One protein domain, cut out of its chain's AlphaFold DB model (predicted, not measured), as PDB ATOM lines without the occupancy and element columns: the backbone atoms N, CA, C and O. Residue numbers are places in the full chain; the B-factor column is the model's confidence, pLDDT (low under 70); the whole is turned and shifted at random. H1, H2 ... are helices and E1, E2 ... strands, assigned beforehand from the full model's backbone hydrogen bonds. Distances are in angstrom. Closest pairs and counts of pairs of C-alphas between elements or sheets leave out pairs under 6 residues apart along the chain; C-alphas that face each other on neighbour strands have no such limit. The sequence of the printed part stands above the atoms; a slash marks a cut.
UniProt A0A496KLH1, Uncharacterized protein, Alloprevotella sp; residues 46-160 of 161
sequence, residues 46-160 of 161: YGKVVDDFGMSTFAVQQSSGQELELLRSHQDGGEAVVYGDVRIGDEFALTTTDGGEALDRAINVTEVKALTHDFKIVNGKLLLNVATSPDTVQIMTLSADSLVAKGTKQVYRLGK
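This is residues 46 to 160 of the 161 residues of an uncharacterized protein of Alloprevotella sp (UniProt A0A496KLH1). Two strand-built lobes meet along the longest axis, with the short helix H1 at the junction. In one lobe the sheet E1 E5 E6 E4 has the hairpin E2 and E3 across one face; in the other the strongly twisted sheet E7 to E11 curves partly round H1. The printed part has 115 residues with one named helix and eleven named strands, in the order E1 E2 E3 E4 E5 E6 H1 E7 E8 E9 E10 E11, and its class is mostly strand. The sheet E7 - E8 - E9 - E10 - E11 is antiparallel, the sheet E1 - E5 - E6 - E4 is mixed, and E2 and E3 make an antiparallel sheet of two. The whole is compact, with a radius of gyration of the C-alphas of 14.2 A and spans of 35 by 30 by 23 A.

E1, residues 46 to 48, is an edge strand and the antiparallel neighbour of E5, residues 91 to 97, with N 47 and O 92 3.1 A apart. E2, residues 57 to 61, and E3, residues 67 to 71, form an antiparallel hairpin, with N 58 and O 70 at 2.8 A. E4, residues 81 to 83, is the other edge strand beside E6, residues 102 to 108; these two are parallel, at 13 degrees, with N 83 and O 106 at 2.8 A. E5 and E6 are an antiparallel hairpin, with N 95 and O 105 at 2.9 A. The sheet E1 E5 E6 E4 and the sheet E2 E3 are face to face, their strands at 58 degrees; the closest C-alphas of E3 and E6 are those of Leu 71 and Ala 102, 4.4 A apart. H1, residues 109 to 115, follows E6 directly and is on the sheet E1 E5 E6 E4 at a height of 8.0 A, over none of its strands; its closest C-alpha pair with E5 is Val 109 and Phe 92, 5.1 A. Every O i to N i+4 pair of H1 is within hydrogen-bond range. E7, residues 119 to 122, E8, residues 125 to 128, E9, residues 135 to 143, E10, residues 146 to 150, and E11, residues 155 to 159, form a meander, each strand the antiparallel neighbour of the one before. N and O pairs within hydrogen-bond range are N 120 and O 127 at 3.0 A for E7 and E8, N 137 and O 126 at 2.9 A for E8 and E9, N 140 and O 148 at 2.8 A for E9 and E10, and N 149 and O 156 at 3.0 A for E10 and E11. E9 bends by 76 degrees at residue 140, and its pairing is staggered: residues 135 to 137 pair with E8, 138 to 143 with E10. H1 is on this sheet too, at a height of 6.4 A and over none of its strands, but only just: 2 of its 7 C-alphas fall on E10. This sheet and the sheet E1 E5 E6 E4 are face to face, their strands at 48 degrees, and the closest C-alphas of E4 and E9 are those of Tyr 83 and Leu 142, 5.8 A apart. The sheets make a stack of sheets, face to face in turn.

E1 begins at C-alpha 46, (-3.397, 15.454, -26.403). E2 measures 13.5 A from first to last C-alpha, E3 13.4 A, E5 19.6 A and E6 17.2 A. H1 measures 10.1 A and begins at C-alpha 109, (2.793, 14.674, -32.999). E9, the longest strand with 9 residues, measures 20.0 A, E10 13.5 A and E11 13.1 A. E11 ends at C-alpha 159, (12.235, 14.712, -44.526).

The two C-alphas farthest apart are those of Gly 65 and Lys 153, 40.5 A. The printed part runs from 46 to 160 with no cut, and no link is long. The mean pLDDT of the printed part is 95.2; residues 52 to 53 are under 70.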
ATOM      1  N   TYR A  46      -4.545  16.313 -26.126       97.38
ATOM      2  CA  TYR A  46      -3.397  15.454 -26.403       97.38
ATOM      3  C   TYR A  46      -3.606  14.076 -25.793       97.38
ATOM      4  O   TYR A  46      -4.122  13.956 -24.679       97.38
ATOM      5  N   GLY A  47      -3.161  13.047 -26.503       97.06
ATOM      6  CA  GLY A  47      -3.179  11.684 -25.998       97.06
ATOM      7  C   GLY A  47      -2.271  10.758 -26.791       97.06
ATOM      8  O   GLY A  47      -1.817  11.091 -27.885       97.06
ATOM      9  N   LYS A  48      -1.990   9.599 -26.208       97.50
ATOM     10  CA  LYS A  48      -1.157   8.549 -26.782       97.50
ATOM     11  C   LYS A  48      -2.028   7.377 -27.211       97.50
ATOM     12  O   LYS A  48      -2.882   6.943 -26.444       97.50
ATOM     13  N   VAL A  49      -1.805   6.844 -28.405       95.38
ATOM     14  CA  VAL A  49      -2.498   5.633 -28.865       95.38
ATOM     15  C   VAL A  49      -2.027   4.457 -28.008       95.38
ATOM     16  O   VAL A  49      -0.828   4.172 -27.956       95.38
ATOM     17  N   VAL A  50      -2.945   3.798 -27.305       89.75
ATOM     18  CA  VAL A  50      -2.629   2.666 -26.408       89.75
ATOM     19  C   VAL A  50      -3.096   1.318 -26.946       89.75
ATOM     20  O   VAL A  50      -2.548   0.298 -26.537       89.75
ATOM     21  N   ASP A  51      -4.029   1.316 -27.895       82.75
ATOM     22  CA  ASP A  51      -4.535   0.119 -28.567       82.75
ATOM     23  C   ASP A  51      -4.930   0.448 -30.018       82.75
ATOM     24  O   ASP A  51      -5.022   1.622 -30.399       82.75
ATOM     25  N   ASP A  52      -5.136  -0.585 -30.834       68.88
ATOM     26  CA  ASP A  52      -5.642  -0.466 -32.202       68.88
ATOM     27  C   ASP A  52      -7.172  -0.548 -32.205       68.88
ATOM     28  O   ASP A  52      -7.773  -1.622 -32.222       68.88
ATOM     29  N   PHE A  53      -7.820   0.614 -32.184       68.50
ATOM     30  CA  PHE A  53      -9.276   0.713 -32.082       68.50
ATOM     31  C   PHE A  53     -10.017   0.571 -33.431       68.50
ATOM     32  O   PHE A  53     -11.213   0.835 -33.542       68.50
ATOM     33  N   GLY A  54      -9.352   0.073 -34.477       73.69
ATOM     34  CA  GLY A  54      -9.996  -0.243 -35.752       73.69
ATOM     35  C   GLY A  54     -10.407   0.991 -36.572       73.69
ATOM     36  O   GLY A  54      -9.945   2.111 -36.360       73.69
ATOM     37  N   MET A  55     -11.249   0.778 -37.592       79.75
ATOM     38  CA  MET A  55     -11.516   1.798 -38.624       79.75
ATOM     39  C   MET A  55     -12.598   2.824 -38.264       79.75
ATOM     40  O   MET A  55     -12.705   3.834 -38.955       79.75
ATOM     41  N   SER A  56     -13.408   2.585 -37.231       87.62
ATOM     42  CA  SER A  56     -14.578   3.427 -36.914       87.62
ATOM     43  C   SER A  56     -14.367   4.350 -35.720       87.62
ATOM     44  O   SER A  56     -15.032   5.382 -35.626       87.62
ATOM     45  N   THR A  57     -13.431   4.013 -34.835       91.94
ATOM     46  CA  THR A  57     -13.122   4.804 -33.647       91.94
ATOM     47  C   THR A  57     -11.661   5.243 -33.650       91.94
ATOM     48  O   THR A  57     -10.805   4.752 -34.397       91.94
ATOM     49  N   PHE A  58     -11.382   6.283 -32.879       93.69
ATOM     50  CA  PHE A  58     -10.042   6.774 -32.619       93.69
ATOM     51  C   PHE A  58      -9.912   6.927 -31.114       93.69
ATOM     52  O   PHE A  58     -10.630   7.735 -30.524       93.69
ATOM     53  N   ALA A  59      -9.022   6.151 -30.501       93.56
ATOM     54  CA  ALA A  59      -8.841   6.206 -29.064       93.56
ATOM     55  C   ALA A  59      -7.400   6.474 -28.648       93.56
ATOM     56  O   ALA A  59      -6.431   5.989 -29.241       93.56
ATOM     57  N   VAL A  60      -7.287   7.296 -27.611       95.75
ATOM     58  CA  VAL A  60      -6.026   7.707 -27.008       95.75
ATOM     59  C   VAL A  60      -6.163   7.750 -25.498       95.75
ATOM     60  O   VAL A  60      -7.214   8.086 -24.963       95.75
ATOM     61  N   GLN A  61      -5.067   7.497 -24.802       96.81
ATOM     62  CA  GLN A  61      -4.948   7.761 -23.380       96.81
ATOM     63  C   GLN A  61      -4.314   9.138 -23.167       96.81
ATOM     64  O   GLN A  61      -3.225   9.429 -23.668       96.81
ATOM     65  N   GLN A  62      -4.998  10.003 -22.429       95.88
ATOM     66  CA  GLN A  62      -4.490  11.307 -22.023       95.88
ATOM     67  C   GLN A  62      -3.441  11.169 -20.914       95.88
ATOM     68  O   GLN A  62      -3.345  10.146 -20.237       95.88
ATOM     69  N   SER A  63      -2.679  12.234 -20.658       93.88
ATOM     70  CA  SER A  63      -1.672  12.261 -19.582       93.88
ATOM     71  C   SER A  63      -2.254  12.066 -18.177       93.88
ATOM     72  O   SER A  63      -1.539  11.643 -17.273       93.88
ATOM     73  N   SER A  64      -3.547  12.344 -17.993       94.69
ATOM     74  CA  SER A  64      -4.295  12.045 -16.767       94.69
ATOM     75  C   SER A  64      -4.534  10.545 -16.547       94.69
ATOM     76  O   SER A  64      -4.983  10.160 -15.471       94.69
ATOM     77  N   GLY A  65      -4.267   9.705 -17.553       93.50
ATOM     78  CA  GLY A  65      -4.636   8.290 -17.587       93.50
ATOM     79  C   GLY A  65      -6.058   8.034 -18.093       93.50
ATOM     80  O   GLY A  65      -6.431   6.880 -18.264       93.50
ATOM     81  N   GLN A  66      -6.848   9.083 -18.352       94.06
ATOM     82  CA  GLN A  66      -8.176   8.946 -18.948       94.06
ATOM     83  C   GLN A  66      -8.065   8.496 -20.406       94.06
ATOM     84  O   GLN A  66      -7.302   9.074 -21.177       94.06
ATOM     85  N   GLU A  67      -8.864   7.510 -20.791       93.44
ATOM     86  CA  GLU A  67      -9.029   7.122 -22.188       93.44
ATOM     87  C   GLU A  67     -10.133   7.963 -22.834       93.44
ATOM     88  O   GLU A  67     -11.216   8.146 -22.272       93.44
ATOM     89  N   LEU A  68      -9.822   8.517 -24.000       93.31
ATOM     90  CA  LEU A  68     -10.777   9.144 -24.898       93.31
ATOM     91  C   LEU A  68     -11.011   8.185 -26.049       93.31
ATOM     92  O   LEU A  68     -10.055   7.809 -26.719       93.31
ATOM     93  N   GLU A  69     -12.267   7.849 -26.295       94.38
ATOM     94  CA  GLU A  69     -12.703   7.095 -27.461       94.38
ATOM     95  C   GLU A  69     -13.660   7.974 -28.261       94.38
ATOM     96  O   GLU A  69     -14.665   8.447 -27.735       94.38
ATOM     97  N   LEU A  70     -13.301   8.246 -29.514       95.00
ATOM     98  CA  LEU A  70     -14.000   9.184 -30.386       95.00
ATOM     99  C   LEU A  70     -14.481   8.476 -31.649       95.00
ATOM    100  O   LEU A  70     -13.753   7.669 -32.235       95.00
ATOM    101  N   LEU A  71     -15.677   8.826 -32.118       95.38
ATOM    102  CA  LEU A  71     -16.161   8.399 -33.431       95.38
ATOM    103  C   LEU A  71     -15.368   9.094 -34.545       95.38
ATOM    104  O   LEU A  71     -15.041  10.275 -34.438       95.38
ATOM    105  N   ARG A  72     -15.076   8.385 -35.642       94.75
ATOM    106  CA  ARG A  72     -14.457   8.997 -36.837       94.75
ATOM    107  C   ARG A  72     -15.470   9.606 -37.807       94.75
ATOM    108  O   ARG A  72     -15.082  10.393 -38.663       94.75
ATOM    109  N   SER A  73     -16.740   9.240 -37.691       95.62
ATOM    110  CA  SER A  73     -17.848   9.824 -38.449       95.62
ATOM    111  C   SER A  73     -18.491  10.955 -37.660       95.62
ATOM    112  O   SER A  73     -18.708  10.805 -36.455       95.62
ATOM    113  N   HIS A  74     -18.854  12.032 -38.345       96.31
ATOM    114  CA  HIS A  74     -19.578  13.162 -37.766       96.31
ATOM    115  C   HIS A  74     -21.093  12.976 -37.902       96.31
ATOM    116  O   HIS A  74     -21.573  12.281 -38.806       96.31
ATOM    117  N   GLN A  75     -21.868  13.622 -37.030       95.94
ATOM    118  CA  GLN A  75     -23.337  13.574 -37.058       95.94
ATOM    119  C   GLN A  75     -23.939  14.204 -38.324       95.94
ATOM    120  O   GLN A  75     -25.036  13.826 -38.742       95.94
ATOM    121  N   ASP A  76     -23.231  15.143 -38.954       94.81
ATOM    122  CA  ASP A  76     -23.630  15.782 -40.214       94.81
ATOM    123  C   ASP A  76     -23.266  14.958 -41.468       94.81
ATOM    124  O   ASP A  76     -23.569  15.369 -42.591       94.81
ATOM    125  N   GLY A  77     -22.661  13.779 -41.284       93.50
ATOM    126  CA  GLY A  77     -22.180  12.907 -42.354       93.50
ATOM    127  C   GLY A  77     -20.754  13.212 -42.824       93.50
ATOM    128  O   GLY A  77     -20.292  12.571 -43.770       93.50
ATOM    129  N   GLY A  78     -20.064  14.167 -42.191       94.38
ATOM    130  CA  GLY A  78     -18.634  14.401 -42.361       94.38
ATOM    131  C   GLY A  78     -17.757  13.284 -41.785       94.38
ATOM    132  O   GLY A  78     -18.223  12.354 -41.120       94.38
ATOM    133  N   GLU A  79     -16.454  13.382 -42.042       93.50
ATOM    134  CA  GLU A  79     -15.450  12.442 -41.544       93.50
ATOM    135  C   GLU A  79     -14.277  13.180 -40.896       93.50
ATOM    136  O   GLU A  79     -13.885  14.276 -41.312       93.50
ATOM    137  N   ALA A  80     -13.688  12.536 -39.892       94.81
ATOM    138  CA  ALA A  80     -12.500  13.002 -39.206       94.81
ATOM    139  C   ALA A  80     -11.288  13.089 -40.141       94.81
ATOM    140  O   ALA A  80     -11.023  12.191 -40.943       94.81
ATOM    141  N   VAL A  81     -10.468  14.123 -39.956       96.06
ATOM    142  CA  VAL A  81      -9.204  14.268 -40.684       96.06
ATOM    143  C   VAL A  81      -8.044  13.788 -39.820       96.06
ATOM    144  O   VAL A  81      -7.700  14.421 -38.823       96.06
ATOM    145  N   VAL A  82      -7.393  12.697 -40.219       96.00
ATOM    146  CA  VAL A  82      -6.216  12.153 -39.525       96.00
ATOM    147  C   VAL A  82      -4.966  12.381 -40.371       96.00
ATOM    148  O   VAL A  82      -4.887  11.931 -41.511       96.00
ATOM    149  N   TYR A  83      -3.985  13.087 -39.810       97.88
ATOM    150  CA  TYR A  83      -2.679  13.316 -40.420       97.88
ATOM    151  C   TYR A  83      -1.609  12.460 -39.748       97.88
ATOM    152  O   TYR A  83      -1.421  12.550 -38.533       97.88
ATOM    153  N   GLY A  84      -0.851  11.728 -40.563       96.81
ATOM    154  CA  GLY A  84       0.182  10.805 -40.103       96.81
ATOM    155  C   GLY A  84      -0.341   9.390 -39.904       96.81
ATOM    156  O   GLY A  84      -1.549   9.140 -39.936       96.81
ATOM    157  N   ASP A  85       0.586   8.462 -39.702       94.69
ATOM    158  CA  ASP A  85       0.239   7.062 -39.476       94.69
ATOM    159  C   ASP A  85      -0.279   6.862 -38.046       94.69
ATOM    160  O   ASP A  85       0.185   7.511 -37.116       94.69
ATOM    161  N   VAL A  86      -1.230   5.954 -37.831       93.50
ATOM    162  CA  VAL A  86      -1.717   5.626 -36.482       93.50
ATOM    163  C   VAL A  86      -1.000   4.373 -36.003       93.50
ATOM    164  O   VAL A  86      -1.196   3.295 -36.562       93.50
ATOM    165  N   ARG A  87      -0.154   4.509 -34.979       93.62
ATOM    166  CA  ARG A  87       0.568   3.385 -34.370       93.62
ATOM    167  C   ARG A  87       0.414   3.414 -32.862       93.62
ATOM    168  O   ARG A  87       0.444   4.482 -32.256       93.62
ATOM    169  N   ILE A  88       0.319   2.234 -32.251       94.12
ATOM    170  CA  ILE A  88       0.383   2.105 -30.794       94.12
ATOM    171  C   ILE A  88       1.678   2.761 -30.310       94.12
ATOM    172  O   ILE A  88       2.771   2.454 -30.784       94.12
ATOM    173  N   GLY A  89       1.537   3.668 -29.353       95.44
ATOM    174  CA  GLY A  89       2.628   4.442 -28.793       95.44
ATOM    175  C   GLY A  89       2.765   5.861 -29.342       95.44
ATOM    176  O   GLY A  89       3.441   6.664 -28.695       95.44
ATOM    177  N   ASP A  90       2.126   6.195 -30.464       96.81
ATOM    178  CA  ASP A  90       2.229   7.536 -31.036       96.81
ATOM    179  C   ASP A  90       1.390   8.558 -30.263       96.81
ATOM    180  O   ASP A  90       0.293   8.272 -29.779       96.81
ATOM    181  N   GLU A  91       1.929   9.770 -30.142       98.06
ATOM    182  CA  GLU A  91       1.256  10.917 -29.548       98.06
ATOM    183  C   GLU A  91       0.478  11.669 -30.624       98.06
ATOM    184  O   GLU A  91       1.011  11.974 -31.690       98.06
ATOM    185  N   PHE A  92      -0.759  12.042 -30.316       98.06
ATOM    186  CA  PHE A  92      -1.616  12.825 -31.191       98.06
ATOM    187  C   PHE A  92      -2.117  14.095 -30.510       98.06
ATOM    188  O   PHE A  92      -2.388  14.120 -29.309       98.06
ATOM    189  N   ALA A  93      -2.266  15.139 -31.323       98.38
ATOM    190  CA  ALA A  93      -2.994  16.356 -31.000       98.38
ATOM    191  C   ALA A  93      -4.360  16.299 -31.687       98.38
ATOM    192  O   ALA A  93      -4.424  16.032 -32.890       98.38
ATOM    193  N   LEU A  94      -5.431  16.540 -30.936       97.44
ATOM    194  CA  LEU A  94      -6.805  16.262 -31.335       97.44
ATOM    195  C   LEU A  94      -7.700  17.494 -31.178       97.44
ATOM    196  O   LEU A  94      -7.582  18.235 -30.202       97.44
ATOM    197  N   THR A  95      -8.649  17.659 -32.092       97.50
ATOM    198  CA  THR A  95      -9.867  18.454 -31.877       97.50
ATOM    199  C   THR A  95     -11.084  17.553 -31.999       97.50
ATOM    200  O   THR A  95     -11.064  16.558 -32.723       97.50
ATOM    201  N   THR A  96     -12.148  17.903 -31.288       97.19
ATOM    202  CA  THR A  96     -13.406  17.155 -31.283       97.19
ATOM    203  C   THR A  96     -14.533  17.981 -31.887       97.19
ATOM    204  O   THR A  96     -14.525  19.209 -31.797       97.19
ATOM    205  N   THR A  97     -15.530  17.295 -32.429       96.38
ATOM    206  CA  THR A  97     -16.820  17.848 -32.852       96.38
ATOM    207  C   THR A  97     -17.955  17.092 -32.152       96.38
ATOM    208  O   THR A  97     -17.702  16.296 -31.245       96.38
ATOM    209  N   ASP A  98     -19.206  17.385 -32.504       96.56
ATOM    210  CA  ASP A  98     -20.401  16.695 -32.003       96.56
ATOM    211  C   ASP A  98     -20.475  16.678 -30.470       96.56
ATOM    212  O   ASP A  98     -20.687  15.654 -29.830       96.56
ATOM    213  N   GLY A  99     -20.210  17.833 -29.853       94.75
ATOM    214  CA  GLY A  99     -20.223  17.966 -28.395       94.75
ATOM    215  C   GLY A  99     -19.097  17.218 -27.670       94.75
ATOM    216  O   GLY A  99     -19.154  17.103 -26.448       94.75
ATOM    217  N   GLY A 100     -18.072  16.749 -28.390       95.00
ATOM    218  CA  GLY A 100     -16.948  15.994 -27.831       95.00
ATOM    219  C   GLY A 100     -16.980  14.496 -28.137       95.00
ATOM    220  O   GLY A 100     -16.049  13.798 -27.746       95.00
ATOM    221  N   GLU A 101     -18.014  14.000 -28.820       95.38
ATOM    222  CA  GLU A 101     -18.194  12.568 -29.104       95.38
ATOM    223  C   GLU A 101     -17.425  12.092 -30.345       95.38
ATOM    224  O   GLU A 101     -17.040  10.923 -30.439       95.38
ATOM    225  N   ALA A 102     -17.184  12.988 -31.305       96.31
ATOM    226  CA  ALA A 102     -16.515  12.663 -32.559       96.31
ATOM    227  C   ALA A 102     -15.176  13.392 -32.700       96.31
ATOM    228  O   ALA A 102     -14.989  14.523 -32.243       96.31
ATOM    229  N   LEU A 103     -14.231  12.740 -33.369       96.50
ATOM    230  CA  LEU A 103     -12.958  13.320 -33.756       96.50
ATOM    231  C   LEU A 103     -13.183  14.278 -34.927       96.50
ATOM    232  O   LEU A 103     -13.678  13.867 -35.968       96.50
ATOM    233  N   ASP A 104     -12.761  15.530 -34.800       96.94
ATOM    234  CA  ASP A 104     -12.715  16.461 -35.932       96.94
ATOM    235  C   ASP A 104     -11.389  16.298 -36.682       96.94
ATOM    236  O   ASP A 104     -11.345  15.971 -37.871       96.94
ATOM    237  N   ARG A 105     -10.274  16.446 -35.960       97.31
ATOM    238  CA  ARG A 105      -8.939  16.374 -36.548       97.31
ATOM    239  C   ARG A 105      -7.928  15.775 -35.588       97.31
ATOM    240  O   ARG A 105      -7.915  16.119 -34.412       97.31
ATOM    241  N   ALA A 106      -7.040  14.941 -36.117       97.38
ATOM    242  CA  ALA A 106      -5.912  14.356 -35.408       97.38
ATOM    243  C   ALA A 106      -4.610  14.613 -36.172       97.38
ATOM    244  O   ALA A 106      -4.541  14.397 -37.380       97.38
ATOM    245  N   ILE A 107      -3.565  15.061 -35.478       98.62
ATOM    246  CA  ILE A 107      -2.214  15.220 -36.037       98.62
ATOM    247  C   ILE A 107      -1.253  14.343 -35.240       98.62
ATOM    248  O   ILE A 107      -1.144  14.533 -34.027       98.62
ATOM    249  N   ASN A 108      -0.541  13.429 -35.911       98.25
ATOM    250  CA  ASN A 108       0.508  12.620 -35.292       98.25
ATOM    251  C   ASN A 108       1.688  13.520 -34.887       98.25
ATOM    252  O   ASN A 108       2.503  13.953 -35.705       98.25
ATOM    253  N   VAL A 109       1.769  13.817 -33.596       98.56
ATOM    254  CA  VAL A 109       2.793  14.674 -32.999       98.56
ATOM    255  C   VAL A 109       4.146  13.974 -32.994       98.56
ATOM    256  O   VAL A 109       5.160  14.647 -33.181       98.56
ATOM    257  N   THR A 110       4.180  12.651 -32.810       98.25
ATOM    258  CA  THR A 110       5.423  11.867 -32.869       98.25
ATOM    259  C   THR A 110       6.120  12.056 -34.214       98.25
ATOM    260  O   THR A 110       7.316  12.352 -34.255       98.25
ATOM    261  N   GLU A 111       5.377  11.956 -35.315       98.38
ATOM    262  CA  GLU A 111       5.934  12.114 -36.663       98.38
ATOM    263  C   GLU A 111       6.363  13.556 -36.951       98.38
ATOM    264  O   GLU A 111       7.446  13.777 -37.496       98.38
ATOM    265  N   VAL A 112       5.587  14.557 -36.515       98.31
ATOM    266  CA  VAL A 112       6.009  15.965 -36.640       98.31
ATOM    267  C   VAL A 112       7.314  16.214 -35.872       98.31
ATOM    268  O   VAL A 112       8.249  16.783 -36.440       98.31
ATOM    269  N   LYS A 113       7.416  15.731 -34.622       97.44
ATOM    270  CA  LYS A 113       8.624  15.850 -33.780       97.44
ATOM    271  C   LYS A 113       9.845  15.172 -34.405       97.44
ATOM    272  O   LYS A 113      10.958  15.672 -34.257       97.44
ATOM    273  N   ALA A 114       9.653  14.058 -35.112       97.00
ATOM    274  CA  ALA A 114      10.740  13.359 -35.796       97.00
ATOM    275  C   ALA A 114      11.352  14.180 -36.949       97.00
ATOM    276  O   ALA A 114      12.504  13.953 -37.322       97.00
ATOM    277  N   LEU A 115      10.598  15.133 -37.506       97.56
ATOM    278  CA  LEU A 115      10.993  15.927 -38.673       97.56
ATOM    279  C   LEU A 115      11.416  17.356 -38.312       97.56
ATOM    280  O   LEU A 115      12.272  17.937 -38.981       97.56
ATOM    281  N   THR A 116      10.830  17.944 -37.268       96.50
ATOM    282  CA  THR A 116      11.170  19.290 -36.797       96.50
ATOM    283  C   THR A 116      10.837  19.482 -35.321       96.50
ATOM    284  O   THR A 116       9.884  18.919 -34.797       96.50
ATOM    285  N   HIS A 117      11.613  20.338 -34.657       96.06
ATOM    286  CA  HIS A 117      11.354  20.776 -33.282       96.06
ATOM    287  C   HIS A 117      10.743  22.187 -33.228       96.06
ATOM    288  O   HIS A 117      10.289  22.616 -32.173       96.06
ATOM    289  N   ASP A 118      10.728  22.910 -34.354       97.38
ATOM    290  CA  ASP A 118      10.251  24.293 -34.441       97.38
ATOM    291  C   ASP A 118       8.809  24.336 -34.967       97.38
ATOM    292  O   ASP A 118       8.536  24.750 -36.100       97.38
ATOM    293  N   PHE A 119       7.883  23.830 -34.148       98.31
ATOM    294  CA  PHE A 119       6.461  23.777 -34.474       98.31
ATOM    295  C   PHE A 119       5.564  24.017 -33.254       98.31
ATOM    296  O   PHE A 119       5.974  23.870 -32.103       98.31
ATOM    297  N   LYS A 120       4.299  24.351 -33.522       97.81
ATOM    298  CA  LYS A 120       3.210  24.365 -32.535       97.81
ATOM    299  C   LYS A 120       1.937  23.826 -33.182       97.81
ATOM    300  O   LYS A 120       1.755  23.966 -34.387       97.81
ATOM    301  N   ILE A 121       1.050  23.235 -32.390       97.94
ATOM    302  CA  ILE A 121      -0.309  22.894 -32.817       97.94
ATOM    303  C   ILE A 121      -1.279  23.736 -31.993       97.94
ATOM    304  O   ILE A 121      -1.100  23.827 -30.782       97.94
ATOM    305  N   VAL A 122      -2.234  24.391 -32.658       96.06
ATOM    306  CA  VAL A 122      -3.261  25.241 -32.028       96.06
ATOM    307  C   VAL A 122      -4.589  25.014 -32.737       96.06
ATOM    308  O   VAL A 122      -4.659  25.169 -33.959       96.06
ATOM    309  N   ASN A 123      -5.633  24.634 -32.002       95.00
ATOM    310  CA  ASN A 123      -6.948  24.255 -32.536       95.00
ATOM    311  C   ASN A 123      -6.857  23.285 -33.727       95.00
ATOM    312  O   ASN A 123      -7.509  23.448 -34.763       95.00
ATOM    313  N   GLY A 124      -5.972  22.289 -33.615       93.44
ATOM    314  CA  GLY A 124      -5.709  21.301 -34.664       93.44
ATOM    315  C   GLY A 124      -5.015  21.850 -35.922       93.44
ATOM    316  O   GLY A 124      -4.927  21.146 -36.921       93.44
ATOM    317  N   LYS A 125      -4.514  23.087 -35.918       96.81
ATOM    318  CA  LYS A 125      -3.716  23.648 -37.019       96.81
ATOM    319  C   LYS A 125      -2.234  23.537 -36.689       96.81
ATOM    320  O   LYS A 125      -1.828  23.874 -35.580       96.81
ATOM    321  N   LEU A 126      -1.427  23.108 -37.658       98.44
ATOM    322  CA  LEU A 126       0.028  23.064 -37.525       98.44
ATOM    323  C   LEU A 126       0.631  24.430 -37.871       98.44
ATOM    324  O   LEU A 126       0.331  25.003 -38.916       98.44
ATOM    325  N   LEU A 127       1.502  24.930 -37.001       98.31
ATOM    326  CA  LEU A 127       2.342  26.097 -37.228       98.31
ATOM    327  C   LEU A 127       3.795  25.640 -37.311       98.31
ATOM    328  O   LEU A 127       4.252  24.895 -36.445       98.31
ATOM    329  N   LEU A 128       4.521  26.113 -38.321       98.38
ATOM    330  CA  LEU A 128       5.956  25.872 -38.496       98.38
ATOM    331  C   LEU A 128       6.754  27.163 -38.293       98.38
ATOM    332  O   LEU A 128       6.207  28.258 -38.429       98.38
ATOM    333  N   ASN A 129       8.054  27.024 -38.017       96.75
ATOM    334  CA  ASN A 129       8.997  28.133 -37.821       96.75
ATOM    335  C   ASN A 129       8.589  29.082 -36.684       96.75
ATOM    336  O   ASN A 129       8.747  30.304 -36.784       96.75
ATOM    337  N   VAL A 130       8.013  28.529 -35.616       96.62
ATOM    338  CA  VAL A 130       7.413  29.309 -34.527       96.62
ATOM    339  C   VAL A 130       8.431  30.163 -33.768       96.62
ATOM    340  O   VAL A 130       8.062  31.200 -33.223       96.62
ATOM    341  N   ALA A 131       9.709  29.778 -33.774       95.19
ATOM    342  CA  ALA A 131      10.794  30.531 -33.154       95.19
ATOM    343  C   ALA A 131      11.205  31.793 -33.934       95.19
ATOM    344  O   ALA A 131      11.912  32.639 -33.389       95.19
ATOM    345  N   THR A 132      10.804  31.927 -35.204       94.12
ATOM    346  CA  THR A 132      11.248  33.032 -36.072       94.12
ATOM    347  C   THR A 132      10.078  33.765 -36.717       94.12
ATOM    348  O   THR A 132       9.776  34.900 -36.359       94.12
ATOM    349  N   SER A 133       9.411  33.119 -37.666       94.31
ATOM    350  CA  SER A 133       8.268  33.654 -38.395       94.31
ATOM    351  C   SER A 133       7.214  32.554 -38.487       94.31
ATOM    352  O   SER A 133       7.195  31.839 -39.495       94.31
ATOM    353  N   PRO A 134       6.353  32.414 -37.459       96.31
ATOM    354  CA  PRO A 134       5.312  31.399 -37.436       96.31
ATOM    355  C   PRO A 134       4.463  31.437 -38.710       96.31
ATOM    356  O   PRO A 134       3.963  32.494 -39.100       96.31
ATOM    357  N   ASP A 135       4.281  30.285 -39.343       97.88
ATOM    358  CA  ASP A 135       3.437  30.125 -40.527       97.88
ATOM    359  C   ASP A 135       2.451  28.992 -40.256       97.88
ATOM    360  O   ASP A 135       2.854  27.851 -40.027       97.88
ATOM    361  N   THR A 136       1.158  29.312 -40.238       97.94
ATOM    362  CA  THR A 136       0.102  28.302 -40.149       97.94
ATOM    363  C   THR A 136       0.015  27.590 -41.488       97.94
ATOM    364  O   THR A 136      -0.221  28.222 -42.519       97.94
ATOM    365  N   VAL A 137       0.192  26.274 -41.479       98.56
ATOM    366  CA  VAL A 137       0.298  25.482 -42.702       98.56
ATOM    367  C   VAL A 137      -0.881  24.540 -42.884       98.56
ATOM    368  O   VAL A 137      -1.436  23.993 -41.931       98.56
ATOM    369  N   GLN A 138      -1.224  24.298 -44.144       98.44
ATOM    370  CA  GLN A 138      -2.077  23.188 -44.536       98.44
ATOM    371  C   GLN A 138      -1.203  21.946 -44.722       98.44
ATOM    372  O   GLN A 138      -0.328  21.928 -45.592       98.44
ATOM    373  N   ILE A 139      -1.430  20.907 -43.920       98.62
ATOM    374  CA  ILE A 139      -0.737  19.626 -44.077       98.62
ATOM    375  C   ILE A 139      -1.253  18.955 -45.354       98.62
ATOM    376  O   ILE A 139      -2.455  18.750 -45.516       98.62
ATOM    377  N   MET A 140      -0.342  18.646 -46.276       98.19
ATOM    378  CA  MET A 140      -0.629  17.919 -47.519       98.19
ATOM    379  C   MET A 140      -0.312  16.436 -47.368       98.19
ATOM    380  O   MET A 140      -1.023  15.581 -47.886       98.19
ATOM    381  N   THR A 141       0.774  16.132 -46.668       97.69
ATOM    382  CA  THR A 141       1.212  14.768 -46.382       97.69
ATOM    383  C   THR A 141       1.994  14.790 -45.084       97.69
ATOM    384  O   THR A 141       2.839  15.666 -44.898       97.69
ATOM    385  N   LEU A 142       1.720  13.831 -44.211       98.50
ATOM    386  CA  LEU A 142       2.508  13.548 -43.022       98.50
ATOM    387  C   LEU A 142       2.684  12.032 -42.951       98.50
ATOM    388  O   LEU A 142       1.710  11.300 -43.107       98.50
ATOM    389  N   SER A 143       3.925  11.602 -42.781       97.00
ATOM    390  CA  SER A 143       4.315  10.224 -42.514       97.00
ATOM    391  C   SER A 143       5.567  10.215 -41.644       97.00
ATOM    392  O   SER A 143       6.214  11.251 -41.446       97.00
ATOM    393  N   ALA A 144       5.977   9.025 -41.211       94.31
ATOM    394  CA  ALA A 144       7.191   8.833 -40.426       94.31
ATOM    395  C   ALA A 144       8.461   9.429 -41.059       94.31
ATOM    396  O   ALA A 144       9.403   9.737 -40.332       94.31
ATOM    397  N   ASP A 145       8.514   9.570 -42.387       96.19
ATOM    398  CA  ASP A 145       9.718   9.987 -43.113       96.19
ATOM    399  C   ASP A 145       9.602  11.370 -43.757       96.19
ATOM    400  O   ASP A 145      10.622  11.929 -44.168       96.19
ATOM    401  N   SER A 146       8.391  11.932 -43.861       97.50
ATOM    402  CA  SER A 146       8.177  13.188 -44.582       97.50
ATOM    403  C   SER A 146       6.984  14.006 -44.094       97.50
ATOM    404  O   SER A 146       5.928  13.472 -43.762       97.50
ATOM    405  N   LEU A 147       7.138  15.328 -44.147       98.50
ATOM    406  CA  LEU A 147       6.070  16.311 -43.994       98.50
ATOM    407  C   LEU A 147       6.099  17.249 -45.198       98.50
ATOM    408  O   LEU A 147       7.067  17.985 -45.418       98.50
ATOM    409  N   VAL A 148       5.005  17.254 -45.954       98.50
ATOM    410  CA  VAL A 148       4.737  18.244 -46.996       98.50
ATOM    411  C   VAL A 148       3.599  19.129 -46.524       98.50
ATOM    412  O   VAL A 148       2.498  18.648 -46.250       98.50
ATOM    413  N   ALA A 149       3.851  20.432 -46.439       98.44
ATOM    414  CA  ALA A 149       2.862  21.388 -45.964       98.44
ATOM    415  C   ALA A 149       2.889  22.679 -46.784       98.44
ATOM    416  O   ALA A 149       3.951  23.189 -47.141       98.44
ATOM    417  N   LYS A 150       1.712  23.222 -47.090       98.62
ATOM    418  CA  LYS A 150       1.561  24.490 -47.802       98.62
ATOM    419  C   LYS A 150       1.376  25.614 -46.786       98.62
ATOM    420  O   LYS A 150       0.365  25.651 -46.092       98.62
ATOM    421  N   GLY A 151       2.354  26.505 -46.706       97.38
ATOM    422  CA  GLY A 151       2.257  27.742 -45.940       97.38
ATOM    423  C   GLY A 151       1.733  28.902 -46.773       97.38
ATOM    424  O   GLY A 151       1.319  28.739 -47.926       97.38
ATOM    425  N   THR A 152       1.812  30.100 -46.201       95.81
ATOM    426  CA  THR A 152       1.273  31.315 -46.828       95.81
ATOM    427  C   THR A 152       2.025  31.702 -48.104       95.81
ATOM    428  O   THR A 152       1.421  32.147 -49.079       95.81
ATOM    429  N   LYS A 153       3.356  31.543 -48.112       95.25
ATOM    430  CA  LYS A 153       4.234  31.997 -49.213       95.25
ATOM    431  C   LYS A 153       5.036  30.880 -49.876       95.25
ATOM    432  O   LYS A 153       5.678  31.117 -50.894       95.25
ATOM    433  N   GLN A 154       5.041  29.684 -49.295       96.69
ATOM    434  CA  GLN A 154       5.921  28.598 -49.717       96.69
ATOM    435  C   GLN A 154       5.338  27.222 -49.404       96.69
ATOM    436  O   GLN A 154       4.369  27.088 -48.658       96.69
ATOM    437  N   VAL A 155       5.953  26.192 -49.983       98.19
ATOM    438  CA  VAL A 155       5.670  24.790 -49.663       98.19
ATOM    439  C   VAL A 155       6.860  24.222 -48.902       98.19
ATOM    440  O   VAL A 155       7.965  24.151 -49.442       98.19
ATOM    441  N   TYR A 156       6.613  23.796 -47.670       98.06
ATOM    442  CA  TYR A 156       7.569  23.092 -46.831       98.06
ATOM    443  C   TYR A 156       7.649  21.629 -47.257       98.06
ATOM    444  O   TYR A 156       6.627  20.987 -47.501       98.06
ATOM    445  N   ARG A 157       8.875  21.115 -47.352       97.94
ATOM    446  CA  ARG A 157       9.181  19.702 -47.593       97.94
ATOM    447  C   ARG A 157      10.256  19.299 -46.599       97.94
ATOM    448  O   ARG A 157      11.432  19.583 -46.818       97.94
ATOM    449  N   LEU A 158       9.830  18.728 -45.482       97.25
ATOM    450  CA  LEU A 158      10.717  18.205 -44.452       97.25
ATOM    451  C   LEU A 158      10.804  16.694 -44.634       97.25
ATOM    452  O   LEU A 158       9.794  16.045 -44.892       97.25
ATOM    453  N   GLY A 159      12.002  16.146 -44.507       93.62
ATOM    454  CA  GLY A 159      12.235  14.712 -44.526       93.62
ATOM    455  C   GLY A 159      13.299  14.349 -43.505       93.62
ATOM    456  O   GLY A 159      14.030  15.229 -43.035       93.62
ATOM    457  N   LYS A 160      13.391  13.063 -43.164       84.44
ATOM    458  CA  LYS A 160      14.530  12.571 -42.381       84.44
ATOM    459  C   LYS A 160      15.836  12.892 -43.111       84.44
ATOM    460  O   LYS A 160      15.910  12.806 -44.337       84.44
TER     461      LYS A 160